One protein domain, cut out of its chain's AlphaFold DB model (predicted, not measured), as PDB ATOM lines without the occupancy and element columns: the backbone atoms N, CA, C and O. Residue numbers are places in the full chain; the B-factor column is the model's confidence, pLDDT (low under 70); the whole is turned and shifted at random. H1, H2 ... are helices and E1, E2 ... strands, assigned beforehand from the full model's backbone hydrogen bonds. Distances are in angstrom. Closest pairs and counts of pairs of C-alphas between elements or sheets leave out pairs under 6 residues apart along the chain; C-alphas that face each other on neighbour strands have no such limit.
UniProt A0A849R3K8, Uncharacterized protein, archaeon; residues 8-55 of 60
ATOM      1  N   VAL A   8      34.536 -27.435 -49.947       90.62
ATOM      2  CA  VAL A   8      35.489 -27.763 -48.888       90.62
ATOM      3  C   VAL A   8      35.228 -26.826 -47.713       90.62
ATOM      4  O   VAL A   8      35.068 -25.623 -47.909       90.62
ATOM      5  N   LYS A   9      35.154 -27.375 -46.503       92.38
ATOM      6  CA  LYS A   9      35.110 -26.609 -45.254       92.38
ATOM      7  C   LYS A   9      36.342 -26.955 -44.434       92.38
ATOM      8  O   LYS A   9      36.662 -28.134 -44.299       92.38
ATOM      9  N   VAL A  10      37.004 -25.939 -43.899       90.50
ATOM     10  CA  VAL A  10      38.211 -26.082 -43.083       90.50
ATOM     11  C   VAL A  10      37.919 -25.523 -41.699       90.50
ATOM     12  O   VAL A  10      37.325 -24.452 -41.581       90.50
ATOM     13  N   PHE A  11      38.312 -26.262 -40.671       91.38
ATOM     14  CA  PHE A  11      38.146 -25.875 -39.276       91.38
ATOM     15  C   PHE A  11      39.487 -25.980 -38.573       91.38
ATOM     16  O   PHE A  11      40.189 -26.976 -38.735       91.38
ATOM     17  N   GLU A  12      39.823 -24.976 -37.773       94.19
ATOM     18  CA  GLU A  12      40.887 -25.110 -36.790       94.19
ATOM     19  C   GLU A  12      40.386 -26.001 -35.649       94.19
ATOM     20  O   GLU A  12      39.274 -25.832 -35.141       94.19
ATOM     21  N   SER A  13      41.203 -26.972 -35.266       92.12
ATOM     22  CA  SER A  13      40.913 -27.911 -34.199       92.12
ATOM     23  C   SER A  13      42.054 -27.909 -33.195       92.12
ATOM     24  O   SER A  13      43.212 -28.141 -33.546       92.12
ATOM     25  N   LYS A  14      41.711 -27.669 -31.928       91.50
ATOM     26  CA  LYS A  14      42.678 -27.629 -30.822       91.50
ATOM     27  C   LYS A  14      43.172 -29.015 -30.403       91.50
ATOM     28  O   LYS A  14      44.262 -29.113 -29.854       91.50
ATOM     29  N   SER A  15      42.391 -30.060 -30.678       92.19
ATOM     30  CA  SER A  15      42.740 -31.457 -30.403       92.19
ATOM     31  C   SER A  15      42.146 -32.345 -31.485       92.19
ATOM     32  O   SER A  15      40.942 -32.292 -31.748       92.19
ATOM     33  N   ASN A  16      42.975 -33.175 -32.104       89.69
ATOM     34  CA  ASN A  16      42.556 -34.123 -33.128       89.69
ATOM     35  C   ASN A  16      42.865 -35.531 -32.638       89.69
ATOM     36  O   ASN A  16      43.932 -35.760 -32.093       89.69
ATOM     37  N   TYR A  17      41.952 -36.479 -32.846       90.81
ATOM     38  CA  TYR A  17      42.124 -37.841 -32.347       90.81
ATOM     39  C   TYR A  17      42.231 -38.842 -33.493       90.81
ATOM     40  O   TYR A  17      41.394 -38.850 -34.400       90.81
ATOM     41  N   HIS A  18      43.226 -39.725 -33.426       87.44
ATOM     42  CA  HIS A  18      43.377 -40.861 -34.329       87.44
ATOM     43  C   HIS A  18      43.446 -42.154 -33.515       87.44
ATOM     44  O   HIS A  18      44.300 -42.305 -32.654       87.44
ATOM     45  N   ASN A  19      42.511 -43.083 -33.753       93.38
ATOM     46  CA  ASN A  19      42.388 -44.341 -32.999       93.38
ATOM     47  C   ASN A  19      42.344 -44.175 -31.464       93.38
ATOM     48  O   ASN A  19      42.767 -45.058 -30.728       93.38
ATOM     49  N   GLY A  20      41.794 -43.054 -30.986       93.62
ATOM     50  CA  GLY A  20      41.683 -42.740 -29.559       93.62
ATOM     51  C   GLY A  20      42.877 -41.986 -28.968       93.62
ATOM     52  O   GLY A  20      42.795 -41.568 -27.818       93.62
ATOM     53  N   GLU A  21      43.937 -41.751 -29.740       95.81
ATOM     54  CA  GLU A  21      45.111 -40.979 -29.318       95.81
ATOM     55  C   GLU A  21      45.029 -39.538 -29.833       95.81
ATOM     56  O   GLU A  21      44.651 -39.321 -30.986       95.81
ATOM     57  N   ASP A  22      45.371 -38.556 -28.990       93.62
ATOM     58  CA  ASP A  22      45.466 -37.147 -29.393       93.62
ATOM     59  C   ASP A  22      46.740 -36.935 -30.225       93.62
ATOM     60  O   ASP A  22      47.852 -37.173 -29.752       93.62
ATOM     61  N   ILE A  23      46.570 -36.488 -31.467       93.62
ATOM     62  CA  ILE A  23      47.652 -36.179 -32.412       93.62
ATOM     63  C   ILE A  23      47.974 -34.676 -32.461       93.62
ATOM     64  O   ILE A  23      48.738 -34.233 -33.318       93.62
ATOM     65  N   GLY A  24      47.405 -33.891 -31.543       93.12
ATOM     66  CA  GLY A  24      47.665 -32.468 -31.380       93.12
ATOM     67  C   GLY A  24      46.734 -31.561 -32.184       93.12
ATOM     68  O   GLY A  24      45.771 -31.985 -32.833       93.12
ATOM     69  N   GLN A  25      47.026 -30.263 -32.111       94.38
ATOM     70  CA  GLN A  25      46.291 -29.228 -32.834       94.38
ATOM     71  C   GLN A  25      46.535 -29.302 -34.346       94.38
ATOM     72  O   GLN A  25      47.587 -29.742 -34.805       94.38
ATOM     73  N   GLY A  26      45.567 -28.841 -35.131       91.12
ATOM     74  CA  GLY A  26      45.685 -28.829 -36.585       91.12
ATOM     75  C   GLY A  26      44.395 -28.406 -37.272       91.12
ATOM     76  O   GLY A  26      43.476 -27.890 -36.637       91.12
ATOM     77  N   PHE A  27      44.310 -28.654 -38.577       88.31
ATOM     78  CA  PHE A  27      43.123 -28.345 -39.369       88.31
ATOM     79  C   PHE A  27      42.344 -29.607 -39.737       88.31
ATOM     80  O   PHE A  27      42.913 -30.599 -40.191       88.31
ATOM     81  N   VAL A  28      41.019 -29.542 -39.610       89.25
ATOM     82  CA  VAL A  28      40.094 -30.563 -40.112       89.25
ATOM     83  C   VAL A  28      39.503 -30.087 -41.430       89.25
ATOM     84  O   VAL A  28      38.935 -28.997 -41.510       89.25
ATOM     85  N   VAL A  29      39.597 -30.929 -42.459       88.38
ATOM     86  CA  VAL A  29      39.037 -30.660 -43.788       88.38
ATOM     87  C   VAL A  29      37.837 -31.569 -44.034       88.38
ATOM     88  O   VAL A  29      37.961 -32.793 -44.043       88.38
ATOM     89  N   ILE A  30      36.669 -30.971 -44.271       89.44
ATOM     90  CA  ILE A  30      35.441 -31.678 -44.650       89.44
ATOM     91  C   ILE A  30      35.136 -31.382 -46.117       89.44
ATOM     92  O   ILE A  30      34.941 -30.228 -46.503       89.44
ATOM     93  N   VAL A  31      35.051 -32.432 -46.931       90.44
ATOM     94  CA  VAL A  31      34.720 -32.350 -48.360       90.44
ATOM     95  C   VAL A  31      33.286 -32.822 -48.615       90.44
ATOM     96  O   VAL A  31      32.823 -33.776 -47.988       90.44
ATOM     97  N   ASN A  32      32.568 -32.163 -49.530       91.69
ATOM     98  CA  ASN A  32      31.197 -32.532 -49.898       91.69
ATOM     99  C   ASN A  32      30.975 -32.475 -51.429       91.69
ATOM    100  O   ASN A  32      31.331 -31.463 -52.046       91.69
ATOM    101  N   PRO A  33      30.358 -33.504 -52.050       92.31
ATOM    102  CA  PRO A  33      29.931 -34.777 -51.456       92.31
ATOM    103  C   PRO A  33      31.095 -35.575 -50.865       92.31
ATOM    104  O   PRO A  33      32.229 -35.476 -51.331       92.31
ATOM    105  N   LEU A  34      30.805 -36.348 -49.818       90.75
ATOM    106  CA  LEU A  34      31.792 -37.236 -49.219       90.75
ATOM    107  C   LEU A  34      32.151 -38.342 -50.231       90.75
ATOM    108  O   LEU A  34      31.243 -39.007 -50.730       90.75
ATOM    109  N   PRO A  35      33.442 -38.578 -50.524       91.44
ATOM    110  CA  PRO A  35      33.881 -39.696 -51.351       91.44
ATOM    111  C   PRO A  35      33.398 -41.036 -50.790       91.44
ATOM    112  O   PRO A  35      33.744 -41.415 -49.668       91.44
ATOM    113  N   THR A  36      32.631 -41.789 -51.576       93.19
ATOM    114  CA  THR A  36      32.054 -43.065 -51.131       93.19
ATOM    115  C   THR A  36      32.832 -44.270 -51.647       93.19
ATOM    116  O   THR A  36      32.883 -45.293 -50.964       93.19
ATOM    117  N   THR A  37      33.510 -44.158 -52.794       93.50
ATOM    118  CA  THR A  37      34.293 -45.264 -53.374       93.50
ATOM    119  C   THR A  37      35.788 -45.154 -53.067       93.50
ATOM    120  O   THR A  37      36.314 -44.071 -52.803       93.50
ATOM    121  N   GLY A  38      36.506 -46.283 -53.129       92.62
ATOM    122  CA  GLY A  38      37.962 -46.310 -52.934       92.62
ATOM    123  C   GLY A  38      38.717 -45.423 -53.932       92.62
ATOM    124  O   GLY A  38      39.629 -44.701 -53.542       92.62
ATOM    125  N   HIS A  39      38.278 -45.402 -55.194       91.38
ATOM    126  CA  HIS A  39      38.870 -44.548 -56.226       91.38
ATOM    127  C   HIS A  39      38.685 -43.056 -55.916       91.38
ATOM    128  O   HIS A  39      39.648 -42.299 -55.973       91.38
ATOM    129  N   GLN A  40      37.480 -42.642 -55.509       90.44
ATOM    130  CA  GLN A  40      37.205 -41.249 -55.149       90.44
ATOM    131  C   GLN A  40      38.022 -40.801 -53.930       90.44
ATOM    132  O   GLN A  40      38.581 -39.705 -53.925       90.44
ATOM    133  N   LYS A  41      38.130 -41.659 -52.905       91.12
ATOM    134  CA  LYS A  41      38.962 -41.392 -51.720       91.12
ATOM    135  C   LYS A  41      40.430 -41.212 -52.106       91.12
ATOM    136  O   LYS A  41      41.063 -40.258 -51.661       91.12
ATOM    137  N   TRP A  42      40.948 -42.088 -52.968       90.12
ATOM    138  CA  TRP A  42      42.314 -41.991 -53.481       90.12
ATOM    139  C   TRP A  42      42.542 -40.696 -54.272       90.12
ATOM    140  O   TRP A  42      43.529 -40.008 -54.028       90.12
ATOM    141  N   GLN A  43      41.613 -40.312 -55.155       88.00
ATOM    142  CA  GLN A  43      41.706 -39.066 -55.926       88.00
ATOM    143  C   GLN A  43      41.767 -37.830 -55.023       88.00
ATOM    144  O   GLN A  43      42.629 -36.975 -55.217       88.00
ATOM    145  N   VAL A  44      40.894 -37.746 -54.014       87.75
ATOM    146  CA  VAL A  44      40.903 -36.629 -53.056       87.75
ATOM    147  C   VAL A  44      42.209 -36.598 -52.263       87.75
ATOM    148  O   VAL A  44      42.808 -35.535 -52.131       87.75
ATOM    149  N   ALA A  45      42.694 -37.751 -51.793       87.00
ATOM    150  CA  ALA A  45      43.965 -37.829 -51.076       87.00
ATOM    151  C   ALA A  45      45.153 -37.366 -51.940       87.00
ATOM    152  O   ALA A  45      46.004 -36.627 -51.452       87.00
ATOM    153  N   GLN A  46      45.202 -37.748 -53.223       88.12
ATOM    154  CA  GLN A  46      46.247 -37.276 -54.140       88.12
ATOM    155  C   GLN A  46      46.145 -35.772 -54.412       88.12
ATOM    156  O   GLN A  46      47.169 -35.099 -54.433       88.12
ATOM    157  N   ALA A  47      44.932 -35.238 -54.580       85.50
ATOM    158  CA  ALA A  47      44.732 -33.805 -54.783       85.50
ATOM    159  C   ALA A  47      45.202 -32.986 -53.569       85.50
ATOM    160  O   ALA A  47      45.890 -31.983 -53.742       85.50
ATOM    161  N   ILE A  48      44.886 -33.441 -52.351       85.44
ATOM    162  CA  ILE A  48      45.369 -32.818 -51.111       85.44
ATOM    163  C   ILE A  48      46.894 -32.912 -51.031       85.44
ATOM    164  O   ILE A  48      47.544 -31.900 -50.792       85.44
ATOM    165  N   ARG A  49      47.474 -34.096 -51.275       86.12
ATOM    166  CA  ARG A  49      48.932 -34.279 -51.246       86.12
ATOM    167  C   ARG A  49      49.629 -33.326 -52.214       86.12
ATOM    168  O   ARG A  49      50.533 -32.617 -51.803       86.12
ATOM    169  N   TYR A  50      49.160 -33.259 -53.457       86.56
ATOM    170  CA  TYR A  50      49.715 -32.365 -54.470       86.56
ATOM    171  C   TYR A  50      49.594 -30.887 -54.071       86.56
ATOM    172  O   TYR A  50      50.534 -30.121 -54.258       86.56
ATOM    173  N   ALA A  51      48.459 -30.471 -53.501       83.25
ATOM    174  CA  ALA A  51      48.283 -29.098 -53.031       83.25
ATOM    175  C   ALA A  51      49.254 -28.742 -51.891       83.25
ATOM    176  O   ALA A  51      49.763 -27.627 -51.861       83.25
ATOM    177  N   LEU A  52      49.529 -29.687 -50.986       84.44
ATOM    178  CA  LEU A  52      50.453 -29.494 -49.865       84.44
ATOM    179  C   LEU A  52      51.927 -29.578 -50.283       84.44
ATOM    180  O   LEU A  52      52.732 -28.802 -49.789       84.44
ATOM    181  N   GLU A  53      52.288 -30.471 -51.208       84.62
ATOM    182  CA  GLU A  53      53.660 -30.602 -51.736       84.62
ATOM    183  C   GLU A  53      54.153 -29.319 -52.418       84.62
ATOM    184  O   GLU A  53      55.350 -29.054 -52.447       84.62
ATOM    185  N   ASN A  54      53.232 -28.522 -52.961       77.38
ATOM    186  CA  ASN A  54      53.542 -27.242 -53.596       77.38
ATOM    187  C   ASN A  54      53.349 -26.042 -52.658       77.38
ATOM    188  O   ASN A  54      53.492 -24.898 -53.094       77.38
ATOM    189  N   LEU A  55      53.001 -26.276 -51.391       77.56
ATOM    190  CA  LEU A  55      52.847 -25.211 -50.413       77.56
ATOM    191  C   LEU A  55      54.229 -24.876 -49.842       77.56
ATOM    192  O   LEU A  55      54.794 -25.640 -49.064       77.56
TER     193      LEU A  55
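Overview. This is residues 8 to 55 of the 60 residues of an uncharacterized protein of archaeon (UniProt A0A849R3K8). A narrow antiparallel ribbon of two strands, the hairpin of E1 and E2, has a long loop folded to one side at one end and a single helix, H1, set off to the same side at the other end, with open space between loop and helix. Both ends of the helix stick out, with residues 36 to 42 and 49 to 55 standing free. The printed part has 48 residues with two named strands and one named helix, in the order E1, E2, H1, and the class is mixed, helices and strands. The whole is loose, with a radius of gyration of the C-alphas of 12.4 A, and spans 29 by 26 by 18 A.

Along the chain. Strand E1, residues 8 to 13, begins at C-alpha 8 (35.489, -27.763, -48.888) and is 15.7 A long from first to last C-alpha. Strand E2, residues 26 to 32, begins at C-alpha 26 (45.685, -28.829, -36.585) and is 20.0 A long. Helix H1, residues 38 to 53, is 22.2 A long and ends at C-alpha 53 (53.660, -30.602, -51.736).

Arrangement. E1 and E2 are antiparallel neighbours, with 155 degrees between their directions. The C-alphas of Val 10 and Val 29 face each other at 4.7 A. N 11 and O 28 are within hydrogen-bond range at 2.9 A, and N 30 and O 9 at 2.8 A. In the link between the strands, residues 17 to 18 pair with residues 21 to 22, antiparallel. E1 and H1 are apart. In H1 every O i to N i+4 pair is within hydrogen-bond range.

Size, cuts and confidence. The two C-alphas farthest apart are those of Gly 20 and Asn 54, at 31.0 A. The link from E1 to E2, 12 residues, is long; that from E2 to H1, 5 residues, is tight. The printed part has no cut. The mean pLDDT of the printed part is 89.7, and no printed residue is under 70.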